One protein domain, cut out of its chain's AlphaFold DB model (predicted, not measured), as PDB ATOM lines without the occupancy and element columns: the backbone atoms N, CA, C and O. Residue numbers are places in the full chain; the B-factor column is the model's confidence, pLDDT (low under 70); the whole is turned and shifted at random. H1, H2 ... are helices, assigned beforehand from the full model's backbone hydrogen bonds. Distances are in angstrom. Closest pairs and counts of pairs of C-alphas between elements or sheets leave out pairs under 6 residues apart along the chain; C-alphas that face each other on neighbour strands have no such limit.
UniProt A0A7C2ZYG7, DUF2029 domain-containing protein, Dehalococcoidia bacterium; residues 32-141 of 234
ATOM      1  N   SER A  32     125.797  98.961 130.145       84.38
ATOM      2  CA  SER A  32     126.964  98.654 129.330       84.38
ATOM      3  C   SER A  32     126.991  97.153 129.075       84.38
ATOM      4  O   SER A  32     127.127  96.374 130.022       84.38
ATOM      5  N   GLY A  33     126.873  96.749 127.812       87.56
ATOM      6  CA  GLY A  33     126.992  95.344 127.434       87.56
ATOM      7  C   GLY A  33     128.360  94.790 127.831       87.56
ATOM      8  O   GLY A  33     129.377  95.465 127.660       87.56
ATOM      9  N   TRP A  34     128.387  93.575 128.379       89.50
ATOM     10  CA  TRP A  34     129.608  92.968 128.912       89.50
ATOM     11  C   TRP A  34     130.711  92.824 127.849       89.50
ATOM     12  O   TRP A  34     131.851  93.219 128.097       89.50
ATOM     13  N   ASP A  35     130.371  92.345 126.644       89.19
ATOM     14  CA  ASP A  35     131.331  92.202 125.543       89.19
ATOM     15  C   ASP A  35     131.842  93.568 125.078       89.19
ATOM     16  O   ASP A  35     133.043  93.729 124.864       89.19
ATOM     17  N   PHE A  36     130.958  94.561 124.947       91.31
ATOM     18  CA  PHE A  36     131.355  95.917 124.565       91.31
ATOM     19  C   PHE A  36     132.313  96.531 125.586       91.31
ATOM     20  O   PHE A  36     133.389  97.019 125.235       91.31
ATOM     21  N   ARG A  37     131.918  96.489 126.861       91.25
ATOM     22  CA  ARG A  37     132.656  97.086 127.968       91.25
ATOM     23  C   ARG A  37     134.053  96.487 128.083       91.25
ATOM     24  O   ARG A  37     135.025  97.231 128.189       91.25
ATOM     25  N   ASN A  38     134.144  95.162 128.046       90.12
ATOM     26  CA  ASN A  38     135.377  94.458 128.363       90.12
ATOM     27  C   ASN A  38     136.255  94.226 127.121       90.12
ATOM     28  O   ASN A  38     137.469  94.350 127.219       90.12
ATOM     29  N   ASN A  39     135.699  93.956 125.935       88.81
ATOM     30  CA  ASN A  39     136.523  93.647 124.755       88.81
ATOM     31  C   ASN A  39     136.820  94.861 123.860       88.81
ATOM     32  O   ASN A  39     137.782  94.812 123.093       88.81
ATOM     33  N   LEU A  40     136.015  95.931 123.936       90.94
ATOM     34  CA  LEU A  40     136.110  97.082 123.027       90.94
ATOM     35  C   LEU A  40     136.440  98.381 123.772       90.94
ATOM     36  O   LEU A  40     137.520  98.936 123.577       90.94
ATOM     37  N   TRP A  41     135.543  98.858 124.642       93.50
ATOM     38  CA  TRP A  41     135.706 100.149 125.319       93.50
ATOM     39  C   TRP A  41     136.861 100.148 126.324       93.50
ATOM     40  O   TRP A  41     137.730 101.009 126.240       93.50
ATOM     41  N   GLY A  42     136.900  99.186 127.251       91.81
ATOM     42  CA  GLY A  42     137.892  99.142 128.331       91.81
ATOM     43  C   GLY A  42     139.337  99.126 127.822       91.81
ATOM     44  O   GLY A  42     140.121  99.989 128.217       91.81
ATOM     45  N   PRO A  43     139.693  98.222 126.894       91.19
ATOM     46  CA  PRO A  43     141.011  98.199 126.270       91.19
ATOM     47  C   PRO A  43     141.358  99.510 125.559       91.19
ATOM     48  O   PRO A  43     142.446 100.044 125.765       91.19
ATOM     49  N   ALA A  44     140.433 100.064 124.764       92.38
ATOM     50  CA  ALA A  44     140.640 101.335 124.069       92.38
ATOM     51  C   ALA A  44     140.859 102.502 125.047       92.38
ATOM     52  O   ALA A  44     141.744 103.331 124.836       92.38
ATOM     53  N   HIS A  45     140.095 102.536 126.141       93.25
ATOM     54  CA  HIS A  45     140.219 103.533 127.200       93.25
ATOM     55  C   HIS A  45     141.558 103.416 127.945       93.25
ATOM     56  O   HIS A  45     142.219 104.419 128.199       93.25
ATOM     57  N   LEU A  46     142.012 102.195 128.246       91.69
ATOM     58  CA  LEU A  46     143.311 101.960 128.884       91.69
ATOM     59  C   LEU A  46     144.476 102.391 127.995       91.69
ATOM     60  O   LEU A  46     145.379 103.068 128.482       91.69
ATOM     61  N   VAL A  47     144.435 102.052 126.704       91.19
ATOM     62  CA  VAL A  47     145.466 102.471 125.743       91.19
ATOM     63  C   VAL A  47     145.512 103.987 125.619       91.19
ATOM     64  O   VAL A  47     146.598 104.562 125.619       91.19
ATOM     65  N   TRP A  48     144.353 104.648 125.596       91.81
ATOM     66  CA  TRP A  48     144.290 106.108 125.634       91.81
ATOM     67  C   TRP A  48     144.965 106.697 126.883       91.81
ATOM     68  O   TRP A  48     145.684 107.688 126.791       91.81
ATOM     69  N   LEU A  49     144.798 106.055 128.040       92.56
ATOM     70  CA  LEU A  49     145.450 106.442 129.296       92.56
ATOM     71  C   LEU A  49     146.932 106.024 129.390       92.56
ATOM     72  O   LEU A  49     147.531 106.158 130.459       92.56
ATOM     73  N   GLY A  50     147.525 105.485 128.321       90.88
ATOM     74  CA  GLY A  50     148.909 105.003 128.313       90.88
ATOM     75  C   GLY A  50     149.129 103.740 129.152       90.88
ATOM     76  O   GLY A  50     150.249 103.468 129.585       90.88
ATOM     77  N   ARG A  51     148.066 102.976 129.423       90.94
ATOM     78  CA  ARG A  51     148.103 101.721 130.184       90.94
ATOM     79  C   ARG A  51     147.976 100.517 129.256       90.94
ATOM     80  O   ARG A  51     147.517 100.620 128.122       90.94
ATOM     81  N   SER A  52     148.355  99.346 129.767       88.19
ATOM     82  CA  SER A  52     148.157  98.084 129.049       88.19
ATOM     83  C   SER A  52     146.669  97.826 128.794       88.19
ATOM     84  O   SER A  52     145.868  97.878 129.728       88.19
ATOM     85  N   ALA A  53     146.323  97.466 127.555       87.56
ATOM     86  CA  ALA A  53     144.979  97.045 127.147       87.56
ATOM     87  C   ALA A  53     144.442  95.846 127.957       87.56
ATOM     88  O   ALA A  53     143.232  95.664 128.066       87.56
ATOM     89  N   TYR A  54     145.338  95.048 128.550       85.50
ATOM     90  CA  TYR A  54     145.013  93.875 129.367       85.50
ATOM     91  C   TYR A  54     144.758  94.201 130.844       85.50
ATOM     92  O   TYR A  54     144.344  93.335 131.613       85.50
ATOM     93  N   ALA A  55     144.978  95.447 131.271       87.88
ATOM     94  CA  ALA A  55     144.797  95.861 132.660       87.88
ATOM     95  C   ALA A  55     143.324  96.176 133.001       87.88
ATOM     96  O   ALA A  55     143.032  97.112 133.742       87.88
ATOM     97  N   ILE A  56     142.383  95.401 132.450       86.31
ATOM     98  CA  ILE A  56     140.929  95.622 132.552       86.31
ATOM     99  C   ILE A  56     140.439  95.554 134.004       86.31
ATOM    100  O   ILE A  56     139.565  96.325 134.395       86.31
ATOM    101  N   HIS A  57     141.067  94.714 134.828       85.94
ATOM    102  CA  HIS A  57     140.823  94.627 136.272       85.94
ATOM    103  C   HIS A  57     140.984  95.970 137.013       85.94
ATOM    104  O   HIS A  57     140.435  96.134 138.097       85.94
ATOM    105  N   LEU A  58     141.715  96.941 136.445       87.31
ATOM    106  CA  LEU A  58     141.840  98.289 137.009       87.31
ATOM    107  C   LEU A  58     140.573  99.132 136.820       87.31
ATOM    108  O   LEU A  58     140.347 100.065 137.583       87.31
ATOM    109  N   LEU A  59     139.784  98.840 135.782       87.69
ATOM    110  CA  LEU A  59     138.527  99.528 135.489       87.69
ATOM    111  C   LEU A  59     137.343  98.840 136.164       87.69
ATOM    112  O   LEU A  59     136.386  99.507 136.554       87.69
ATOM    113  N   PHE A  60     137.404  97.514 136.291       87.06
ATOM    114  CA  PHE A  60     136.274  96.705 136.717       87.06
ATOM    115  C   PHE A  60     136.659  95.710 137.821       87.06
ATOM    116  O   PHE A  60     137.285  94.686 137.542       87.06
ATOM    117  N   PRO A  61     136.263  95.978 139.081       79.75
ATOM    118  CA  PRO A  61     136.617  95.140 140.227       79.75
ATOM    119  C   PRO A  61     135.791  93.848 140.324       79.75
ATOM    120  O   PRO A  61     136.028  93.033 141.208       79.75
ATOM    121  N   ASP A  62     134.832  93.640 139.419       82.19
ATOM    122  CA  ASP A  62     133.966  92.454 139.363       82.19
ATOM    123  C   ASP A  62     134.662  91.201 138.796       82.19
ATOM    124  O   ASP A  62     134.031  90.156 138.644       82.19
ATOM    125  N   GLY A  63     135.956  91.290 138.475       76.31
ATOM    126  CA  GLY A  63     136.744  90.173 137.953       76.31
ATOM    127  C   GLY A  63     136.439  89.822 136.493       76.31
ATOM    128  O   GLY A  63     136.909  88.793 136.003       76.31
ATOM    129  N   SER A  64     135.683  90.661 135.776       74.31
ATOM    130  CA  SER A  64     135.350  90.447 134.365       74.31
ATOM    131  C   SER A  64     136.523  90.766 133.430       74.31
ATOM    132  O   SER A  64     136.572  91.780 132.737       74.31
ATOM    133  N   ASN A  65     137.500  89.865 133.396       75.19
ATOM    134  CA  ASN A  65     138.608  89.962 132.455       75.19
ATOM    135  C   ASN A  65     138.161  89.474 131.073       75.19
ATOM    136  O   ASN A  65     137.705  88.343 130.910       75.19
ATOM    137  N   ALA A  66     138.291  90.341 130.075       67.88
ATOM    138  CA  ALA A  66     137.973  90.022 128.691       67.88
ATOM    139  C   ALA A  66     139.119  89.304 127.974       67.88
ATOM    140  O   ALA A  66     140.296  89.479 128.295       67.88
ATOM    141  N   ILE A  67     138.753  88.581 126.916       66.12
ATOM    142  CA  ILE A  67     139.686  88.131 125.886       66.12
ATOM    143  C   ILE A  67     139.776  89.275 124.881       66.12
ATOM    144  O   ILE A  67     138.958  89.393 123.972       66.12
ATOM    145  N   TRP A  68     140.742  90.163 125.102       63.66
ATOM    146  CA  TRP A  68     140.938  91.341 124.264       63.66
ATOM    147  C   TRP A  68     140.981  90.992 122.767       63.66
ATOM    148  O   TRP A  68     141.543  89.969 122.369       63.66
ATOM    149  N   LEU A  69     140.404  91.881 121.950       74.00
ATOM    150  CA  LEU A  69     140.417  91.843 120.486       74.00
ATOM    151  C   LEU A  69     141.448  92.857 119.947       74.00
ATOM    152  O   LEU A  69     141.056  93.975 119.588       74.00
ATOM    153  N   PRO A  70     142.752  92.513 119.873       69.00
ATOM    154  CA  PRO A  70     143.807  93.429 119.436       69.00
ATOM    155  C   PRO A  70     143.493  94.166 118.143       69.00
ATOM    156  O   PRO A  70     143.707  95.368 118.012       69.00
ATOM    157  N   GLN A  71     142.903  93.441 117.200       74.00
ATOM    158  CA  GLN A  71     142.638  93.902 115.846       74.00
ATOM    159  C   GLN A  71     141.587  95.020 115.804       74.00
ATOM    160  O   GLN A  71     141.550  95.800 114.856       74.00
ATOM    161  N   ALA A  72     140.732  95.109 116.826       78.19
ATOM    162  CA  ALA A  72     139.665  96.097 116.888       78.19
ATOM    163  C   ALA A  72     140.139  97.421 117.503       78.19
ATOM    164  O   ALA A  72     139.580  98.471 117.192       78.19
ATOM    165  N   ILE A  73     141.169  97.414 118.359       79.81
ATOM    166  CA  ILE A  73     141.418  98.536 119.274       79.81
ATOM    167  C   ILE A  73     141.646  99.873 118.559       79.81
ATOM    168  O   ILE A  73     141.118 100.893 118.992       79.81
ATOM    169  N   GLY A  74     142.349  99.869 117.422       81.38
ATOM    170  CA  GLY A  74     142.601 101.085 116.647       81.38
ATOM    171  C   GLY A  74     141.322 101.699 116.071       81.38
ATOM    172  O   GLY A  74     141.187 102.919 116.030       81.38
ATOM    173  N   VAL A  75     140.356 100.865 115.680       85.00
ATOM    174  CA  VAL A  75     139.046 101.317 115.180       85.00
ATOM    175  C   VAL A  75     138.175 101.840 116.322       85.00
ATOM    176  O   VAL A  75     137.412 102.785 116.135       85.00
ATOM    177  N   PHE A  76     138.312 101.255 117.512       87.50
ATOM    178  CA  PHE A  76     137.524 101.602 118.694       87.50
ATOM    179  C   PHE A  76     138.154 102.672 119.587       87.50
ATOM    180  O   PHE A  76     137.511 103.115 120.538       87.50
ATOM    181  N   LEU A  77     139.357 103.156 119.266       89.00
ATOM    182  CA  LEU A  77     140.030 104.204 120.030       89.00
ATOM    183  C   LEU A  77     139.150 105.450 120.256       89.00
ATOM    184  O   LEU A  77     139.061 105.882 121.404       89.00
ATOM    185  N   PRO A  78     138.416 105.987 119.252       90.62
ATOM    186  CA  PRO A  78     137.534 107.138 119.471       90.62
ATOM    187  C   PRO A  78     136.427 106.875 120.499       90.62
ATOM    188  O   PRO A  78     136.005 107.785 121.204       90.62
ATOM    189  N   VAL A  79     135.968 105.625 120.610       89.81
ATOM    190  CA  VAL A  79     134.939 105.217 121.574       89.81
ATOM    191  C   VAL A  79     135.520 105.141 122.990       89.81
ATOM    192  O   VAL A  79     134.830 105.482 123.948       89.81
ATOM    193  N   GLY A  80     136.797 104.770 123.126       90.56
ATOM    194  CA  GLY A  80     137.525 104.768 124.400       90.56
ATOM    195  C   GLY A  80     137.768 106.162 124.993       90.56
ATOM    196  O   GLY A  80     138.032 106.275 126.187       90.56
ATOM    197  N   LEU A  81     137.638 107.231 124.199       93.75
ATOM    198  CA  LEU A  81     137.729 108.619 124.679       93.75
ATOM    199  C   LEU A  81     136.484 109.061 125.454       93.75
ATOM    200  O   LEU A  81     136.540 110.006 126.239       93.75
ATOM    201  N   LEU A  82     135.350 108.405 125.206       94.25
ATOM    202  CA  LEU A  82     134.073 108.767 125.799       94.25
ATOM    203  C   LEU A  82     133.895 108.098 127.170       94.25
ATOM    204  O   LEU A  82     134.330 106.955 127.361       94.25
ATOM    205  N   PRO A  83     133.181 108.745 128.109       93.25
ATOM    206  CA  PRO A  83     132.680 108.077 129.304       93.25
ATOM    207  C   PRO A  83     131.893 106.815 128.933       93.25
ATOM    208  O   PRO A  83     131.122 106.836 127.971       93.25
ATOM    209  N   LEU A  84     132.038 105.739 129.715       91.75
ATOM    210  CA  LEU A  84     131.464 104.421 129.406       91.75
ATOM    211  C   LEU A  84     129.975 104.474 129.034       91.75
ATOM    212  O   LEU A  84     129.560 103.804 128.093       91.75
ATOM    213  N   GLN A  85     129.172 105.291 129.720       90.69
ATOM    214  CA  GLN A  85     127.749 105.426 129.398       90.69
ATOM    215  C   GLN A  85     127.524 106.044 128.011       90.69
ATOM    216  O   GLN A  85     126.731 105.539 127.222       90.69
ATOM    217  N   GLN A  86     128.241 107.124 127.683       91.12
ATOM    218  CA  GLN A  86     128.131 107.774 126.373       91.12
ATOM    219  C   GLN A  86     128.618 106.843 125.260       91.12
ATOM    220  O   GLN A  86     127.980 106.738 124.214       91.12
ATOM    221  N   ALA A  87     129.711 106.122 125.517       93.38
ATOM    222  CA  ALA A  87     130.235 105.099 124.627       93.38
ATOM    223  C   ALA A  87     129.218 103.966 124.401       93.38
ATOM    224  O   ALA A  87     129.010 103.550 123.264       93.38
ATOM    225  N   SER A  88     128.545 103.509 125.462       91.12
ATOM    226  CA  SER A  88     127.529 102.449 125.403       91.12
ATOM    227  C   SER A  88     126.285 102.897 124.633       91.12
ATOM    228  O   SER A  88     125.769 102.152 123.802       91.12
ATOM    229  N   ASN A  89     125.854 104.146 124.823       89.50
ATOM    230  CA  ASN A  89     124.751 104.751 124.076       89.50
ATOM    231  C   ASN A  89     125.075 104.859 122.582       89.50
ATOM    232  O   ASN A  89     124.274 104.460 121.736       89.50
ATOM    233  N   LEU A  90     126.274 105.349 122.255       90.19
ATOM    234  CA  LEU A  90     126.765 105.391 120.880       90.19
ATOM    235  C   LEU A  90     126.832 103.983 120.277       90.19
ATOM    236  O   LEU A  90     126.420 103.778 119.139       90.19
ATOM    237  N   TRP A  91     127.309 103.003 121.042       91.75
ATOM    238  CA  TRP A  91     127.426 101.622 120.589       91.75
ATOM    239  C   TRP A  91     126.077 100.958 120.313       91.75
ATOM    240  O   TRP A  91     125.922 100.251 119.315       91.75
ATOM    241  N   LEU A  92     125.082 101.219 121.157       88.56
ATOM    242  CA  LEU A  92     123.716 100.767 120.938       88.56
ATOM    243  C   LEU A  92     123.144 101.373 119.650       88.56
ATOM    244  O   LEU A  92     122.637 100.633 118.809       88.56
ATOM    245  N   LEU A  93     123.317 102.683 119.435       87.75
ATOM    246  CA  LEU A  93     122.900 103.352 118.195       87.75
ATOM    247  C   LEU A  93     123.576 102.752 116.957       87.75
ATOM    248  O   LEU A  93     122.907 102.516 115.947       87.75
ATOM    249  N   LEU A  94     124.879 102.467 117.034       90.69
ATOM    250  CA  LEU A  94     125.620 101.829 115.947       90.69
ATOM    251  C   LEU A  94     125.066 100.436 115.634       90.69
ATOM    252  O   LEU A  94     124.810 100.150 114.466       90.69
ATOM    253  N   ASN A  95     124.808  99.596 116.639       91.00
ATOM    254  CA  ASN A  95     124.234  98.260 116.433       91.00
ATOM    255  C   ASN A  95     122.790  98.300 115.920       91.00
ATOM    256  O   ASN A  95     122.434  97.540 115.018       91.00
ATOM    257  N   SER A  96     121.958  99.217 116.415       88.00
ATOM    258  CA  SER A  96     120.602  99.411 115.892       88.00
ATOM    259  C   SER A  96     120.624  99.870 114.432       88.00
ATOM    260  O   SER A  96     119.904  99.320 113.595       88.00
ATOM    261  N   GLY A  97     121.498 100.824 114.096       87.56
ATOM    262  CA  GLY A  97     121.728 101.254 112.717       87.56
ATOM    263  C   GLY A  97     122.243 100.117 111.833       87.56
ATOM    264  O   GLY A  97     121.826  99.987 110.682       87.56
ATOM    265  N   ALA A  98     123.085  99.244 112.384       92.19
ATOM    266  CA  ALA A  98     123.603  98.074 111.693       92.19
ATOM    267  C   ALA A  98     122.512  97.084 111.312       92.19
ATOM    268  O   ALA A  98     122.435  96.642 110.166       92.19
ATOM    269  N   LEU A  99     121.655  96.756 112.281       90.06
ATOM    270  CA  LEU A  99     120.530  95.857 112.086       90.06
ATOM    271  C   LEU A  99     119.581  96.420 111.023       90.06
ATOM    272  O   LEU A  99     119.171  95.697 110.115       90.06
ATOM    273  N   ALA A 100     119.304  97.729 111.080       87.81
ATOM    274  CA  ALA A 100     118.520  98.432 110.069       87.81
ATOM    275  C   ALA A 100     119.153  98.341 108.671       87.81
ATOM    276  O   ALA A 100     118.467  98.010 107.699       87.81
ATOM    277  N   ALA A 101     120.462  98.579 108.562       88.94
ATOM    278  CA  ALA A 101     121.197  98.499 107.303       88.94
ATOM    279  C   ALA A 101     121.214  97.074 106.724       88.94
ATOM    280  O   ALA A 101     121.014  96.903 105.520       88.94
ATOM    281  N   LEU A 102     121.393  96.053 107.567       91.44
ATOM    282  CA  LEU A 102     121.345  94.644 107.167       91.44
ATOM    283  C   LEU A 102     119.942  94.240 106.703       91.44
ATOM    284  O   LEU A 102     119.802  93.674 105.619       91.44
ATOM    285  N   GLY A 103     118.900  94.589 107.462       87.38
ATOM    286  CA  GLY A 103     117.509  94.333 107.076       87.38
ATOM    287  C   GLY A 103     117.151  94.997 105.744       87.38
ATOM    288  O   GLY A 103     116.579  94.363 104.854       87.38
ATOM    289  N   TRP A 104     117.572  96.252 105.555       87.06
ATOM    290  CA  TRP A 104     117.422  96.965 104.288       87.06
ATOM    291  C   TRP A 104     118.169  96.280 103.138       87.06
ATOM    292  O   TRP A 104     117.613  96.118 102.049       87.06
ATOM    293  N   TYR A 105     119.420  95.871 103.366       89.75
ATOM    294  CA  TYR A 105     120.243  95.195 102.366       89.75
ATOM    295  C   TYR A 105     119.608  93.876 101.904       89.75
ATOM    296  O   TYR A 105     119.471  93.655 100.698       89.75
ATOM    297  N   VAL A 106     119.159  93.041 102.846       89.12
ATOM    298  CA  VAL A 106     118.504  91.755 102.561       89.12
ATOM    299  C   VAL A 106     117.226  91.961 101.749       89.12
ATOM    300  O   VAL A 106     117.070  91.347 100.690       89.12
ATOM    301  N   LEU A 107     116.347  92.876 102.173       85.94
ATOM    302  CA  LEU A 107     115.107  93.173 101.446       85.94
ATOM    303  C   LEU A 107     115.371  93.690 100.038       85.94
ATOM    304  O   LEU A 107     114.781  93.211  99.071       85.94
ATOM    305  N   ARG A 108     116.303  94.636  99.903       87.06
ATOM    306  CA  ARG A 108     116.670  95.187  98.597       87.06
ATOM    307  C   ARG A 108     117.190  94.095  97.665       87.06
ATOM    308  O   ARG A 108     116.915  94.138  96.463       87.06
ATOM    309  N   ARG A 109     117.942  93.122  98.190       86.62
ATOM    310  CA  ARG A 109     118.478  92.013  97.394       86.62
ATOM    311  C   ARG A 109     117.391  91.030  96.965       86.62
ATOM    312  O   ARG A 109     117.442  90.580  95.819       86.62
ATOM    313  N   ALA A 110     116.431  90.745  97.843       83.44
ATOM    314  CA  ALA A 110     115.304  89.859  97.569       83.44
ATOM    315  C   ALA A 110     114.325  90.462  96.546       83.44
ATOM    316  O   ALA A 110     113.942  89.803  95.584       83.44
ATOM    317  N   GLU A 111     113.958  91.735  96.708       81.88
ATOM    318  CA  GLU A 111     112.902  92.369  95.907       81.88
ATOM    319  C   GLU A 111     113.420  93.054  94.632       81.88
ATOM    320  O   GLU A 111     112.630  93.434  93.767       81.88
ATOM    321  N   LYS A 112     114.743  93.260  94.506       80.44
ATOM    322  CA  LYS A 112     115.395  94.057  93.441       80.44
ATOM    323  C   LYS A 112     114.840  95.490  93.295       80.44
ATOM    324  O   LYS A 112     115.133  96.174  92.316       80.44
ATOM    325  N   ARG A 113     114.058  95.964  94.268       80.12
ATOM    326  CA  ARG A 113     113.428  97.292  94.339       80.12
ATOM    327  C   ARG A 113     113.717  97.926  95.699       80.12
ATOM    328  O   ARG A 113     114.348  97.308  96.557       80.12
ATOM    329  N   ARG A 114     113.326  99.193  95.880       80.00
ATOM    330  CA  ARG A 114     113.431  99.843  97.194       80.00
ATOM    331  C   ARG A 114     112.450  99.167  98.164       80.00
ATOM    332  O   ARG A 114     111.272  99.114  97.816       80.00
ATOM    333  N   PRO A 115     112.916  98.688  99.333       78.50
ATOM    334  CA  PRO A 115     112.055  98.081 100.339       78.50
ATOM    335  C   PRO A 115     110.922  99.018 100.745       78.50
ATOM    336  O   PRO A 115     111.151 100.197 101.030       78.50
ATOM    337  N   GLU A 116     109.702  98.493 100.806       80.56
ATOM    338  CA  GLU A 116     108.588  99.240 101.384       80.56
ATOM    339  C   GLU A 116     108.809  99.406 102.904       80.56
ATOM    340  O   GLU A 116     109.137  98.422 103.575       80.56
ATOM    341  N   PRO A 117     108.598 100.608 103.488       78.69
ATOM    342  CA  PRO A 117     108.910 100.871 104.899       78.69
ATOM    343  C   PRO A 117     108.239  99.915 105.892       78.69
ATOM    344  O   PRO A 117     108.826  99.569 106.912       78.69
ATOM    345  N   TRP A 118     107.028  99.443 105.586       77.88
ATOM    346  CA  TRP A 118     106.304  98.511 106.452       77.88
ATOM    347  C   TRP A 118     106.948  97.116 106.486       77.88
ATOM    348  O   TRP A 118     106.987  96.496 107.544       77.88
ATOM    349  N   ARG A 119     107.499  96.636 105.360       80.19
ATOM    350  CA  ARG A 119     108.204  95.342 105.284       80.19
ATOM    351  C   ARG A 119     109.506  95.396 106.062       80.19
ATOM    352  O   ARG A 119     109.823  94.463 106.794       80.19
ATOM    353  N   LEU A 120     110.224  96.515 105.935       80.81
ATOM    354  CA  LEU A 120     111.404  96.789 106.745       80.81
ATOM    355  C   LEU A 120     111.041  96.794 108.232       80.81
ATOM    356  O   LEU A 120     111.688  96.099 109.002       80.81
ATOM    357  N   GLY A 121     109.973  97.500 108.618       78.38
ATOM    358  CA  GLY A 121     109.491  97.523 110.000       78.38
ATOM    359  C   GLY A 121     109.185  96.128 110.553       78.38
ATOM    360  O   GLY A 121     109.618  95.807 111.655       78.38
ATOM    361  N   ILE A 122     108.514  95.270 109.773       81.44
ATOM    362  CA  ILE A 122     108.231  93.883 110.176       81.44
ATOM    363  C   ILE A 122     109.517  93.080 110.347       81.44
ATOM    364  O   ILE A 122     109.670  92.414 111.365       81.44
ATOM    365  N   ILE A 123     110.446  93.139 109.388       85.00
ATOM    366  CA  ILE A 123     111.712  92.405 109.504       85.00
ATOM    367  C   ILE A 123     112.501  92.882 110.714       85.00
ATOM    368  O   ILE A 123     112.976  92.052 111.474       85.00
ATOM    369  N   LEU A 124     112.598  94.192 110.943       84.00
ATOM    370  CA  LEU A 124     113.311  94.715 112.105       84.00
ATOM    371  C   LEU A 124     112.649  94.301 113.415       84.00
ATOM    372  O   LEU A 124     113.359  93.923 114.341       84.00
ATOM    373  N   LEU A 125     111.317  94.306 113.487       80.81
ATOM    374  CA  LEU A 125     110.587  93.833 114.661       80.81
ATOM    375  C   LEU A 125     110.850  92.344 114.916       80.81
ATOM    376  O   LEU A 125     111.254  91.972 116.012       80.81
ATOM    377  N   VAL A 126     110.678  91.501 113.895       84.62
ATOM    378  CA  VAL A 126     110.899  90.050 113.998       84.62
ATOM    379  C   VAL A 126     112.354  89.745 114.351       84.62
ATOM    380  O   VAL A 126     112.610  88.944 115.246       84.62
ATOM    381  N   SER A 127     113.314  90.411 113.706       84.69
ATOM    382  CA  SER A 127     114.736  90.255 114.009       84.69
ATOM    383  C   SER A 127     115.074  90.715 115.424       84.69
ATOM    384  O   SER A 127     115.869  90.049 116.073       84.69
ATOM    385  N   SER A 128     114.475  91.799 115.922       81.69
ATOM    386  CA  SER A 128     114.727  92.308 117.281       81.69
ATOM    387  C   SER A 128     114.136  91.411 118.369       81.69
ATOM    388  O   SER A 128     114.695  91.329 119.457       81.69
ATOM    389  N   LEU A 129     113.032  90.717 118.078       82.19
ATOM    390  CA  LEU A 129     112.413  89.746 118.987       82.19
ATOM    391  C   LEU A 129     113.089  88.369 118.949       82.19
ATOM    392  O   LEU A 129     112.777  87.503 119.764       82.19
ATOM    393  N   PHE A 130     114.009  88.148 118.010       86.00
ATOM    394  CA  PHE A 130     114.718  86.884 117.902       86.00
ATOM    395  C   PHE A 130     115.736  86.751 119.054       86.00
ATOM    396  O   PHE A 130     116.590  87.631 119.199       86.00
ATOM    397  N   PRO A 131     115.704  85.673 119.869       87.06
ATOM    398  CA  PRO A 131     116.527  85.580 121.079       87.06
ATOM    399  C   PRO A 131     118.038  85.796 120.873       87.06
ATOM    400  O   PRO A 131     118.641  86.500 121.684       87.06
ATOM    401  N   PRO A 132     118.672  85.296 119.790       89.62
ATOM    402  CA  PRO A 132     120.073  85.607 119.496       89.62
ATOM    403  C   PRO A 132     120.349  87.101 119.301       89.62
ATOM    404  O   PRO A 132     121.385  87.595 119.738       89.62
ATOM    405  N   THR A 133     119.420  87.839 118.691       85.81
ATOM    406  CA  THR A 133     119.543  89.293 118.519       85.81
ATOM    407  C   THR A 133     119.436  90.008 119.860       85.81
ATOM    408  O   THR A 133     120.212  90.917 120.136       85.81
ATOM    409  N   ILE A 134     118.521  89.574 120.728       85.88
ATOM    410  CA  ILE A 134     118.407  90.116 122.088       85.88
ATOM    411  C   ILE A 134     119.726  89.902 122.838       85.88
ATOM    412  O   ILE A 134     120.289  90.857 123.370       85.88
ATOM    413  N   HIS A 135     120.272  88.682 122.811       87.19
ATOM    414  CA  HIS A 135     121.573  88.381 123.414       87.19
ATOM    415  C   HIS A 135     122.706  89.235 122.839       87.19
ATOM    416  O   HIS A 135     123.542  89.725 123.597       87.19
ATOM    417  N   HIS A 136     122.706  89.465 121.527       90.12
ATOM    418  CA  HIS A 136     123.675  90.331 120.865       90.12
ATOM    419  C   HIS A 136     123.656  91.760 121.440       90.12
ATOM    420  O   HIS A 136     124.714  92.303 121.769       90.12
ATOM    421  N   PHE A 137     122.471  92.353 121.630       88.75
ATOM    422  CA  PHE A 137     122.332  93.684 122.236       88.75
ATOM    423  C   PHE A 137     122.655  93.694 123.736       88.75
ATOM    424  O   PHE A 137     123.315  94.622 124.202       88.75
ATOM    425  N   VAL A 138     122.252  92.660 124.482       88.19
ATOM    426  CA  VAL A 138     122.541  92.530 125.923       88.19
ATOM    427  C   VAL A 138     124.046  92.410 126.190       88.19
ATOM    428  O   VAL A 138     124.564  92.958 127.161       88.19
ATOM    429  N   LEU A 139     124.781  91.719 125.323       89.56
ATOM    430  CA  LEU A 139     126.233  91.614 125.441       89.56
ATOM    431  C   LEU A 139     126.955  92.817 124.816       89.56
ATOM    432  O   LEU A 139     128.062  93.143 125.233       89.56
ATOM    433  N   GLY A 140     126.339  93.525 123.867       89.31
ATOM    434  CA  GLY A 140     126.989  94.609 123.129       89.31
ATOM    435  C   GLY A 140     128.004  94.075 122.117       89.31
ATOM    436  O   GLY A 140     129.126  94.568 122.020       89.31
ATOM    437  N   GLN A 141     127.628  93.041 121.377       91.56
ATOM    438  CA  GLN A 141     128.515  92.343 120.455       91.56
ATOM    439  C   GLN A 141     128.852  93.143 119.181       91.56
ATOM    440  O   GLN A 141     128.143  94.056 118.783       91.56
TER     441      GLN A 141
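AT A GLANCE: This is residues 32 to 141 of the 234 residues of the protein "DUF2029 domain-containing protein" of Dehalococcoidia bacterium (UniProt A0A7C2ZYG7). The long helix H3 makes most of the length; at its start the crossed H1 and H2 form a head, and after its far end H4 and H5 fold back towards H1. The printed part has 110 residues with five named helices, H1 to H5 in order, and no named strand: all helix. It is loose, radius of gyration of the C-alphas 16.8 A, spanning 50 by 25 by 21 A.

IN THESE COORDINATES: H1 is residues 34 to 48, from C-alpha 34 at (129.608, 92.968, 128.912); H2 70 to 80; H3 84 to 111, 40.1 A; H4 117 to 129; H5 131 to 139, to C-alpha 139 at (126.233, 91.614, 125.441).

HOW THE PARTS SIT: H1, the hub, touches H2 about perpendicular, 79 degrees, the C-alphas of His 45 and Gly 80 closest at 4.1 A. H1 and H5 touch only at their ends, closest C-alphas Trp 34 and Leu 139, 5.0 A. H3, with residues 99 to 107 alone, touches H4 at a steep tilt of 55 degrees, closest C-alphas Trp 104 and Leu 120, 6.5 A. Every O i to N i+4 pair is within hydrogen-bond range in H3, H4 and H5, 8 of 11 in H1, and 3 of 7 in H2, beside 5 of 8 O i to N i+3.

THE WHOLE: The printed part has no cut. The link H1 to H2 is long, 21 residues. Residues 66 to 68 and 70 have pLDDT under 70.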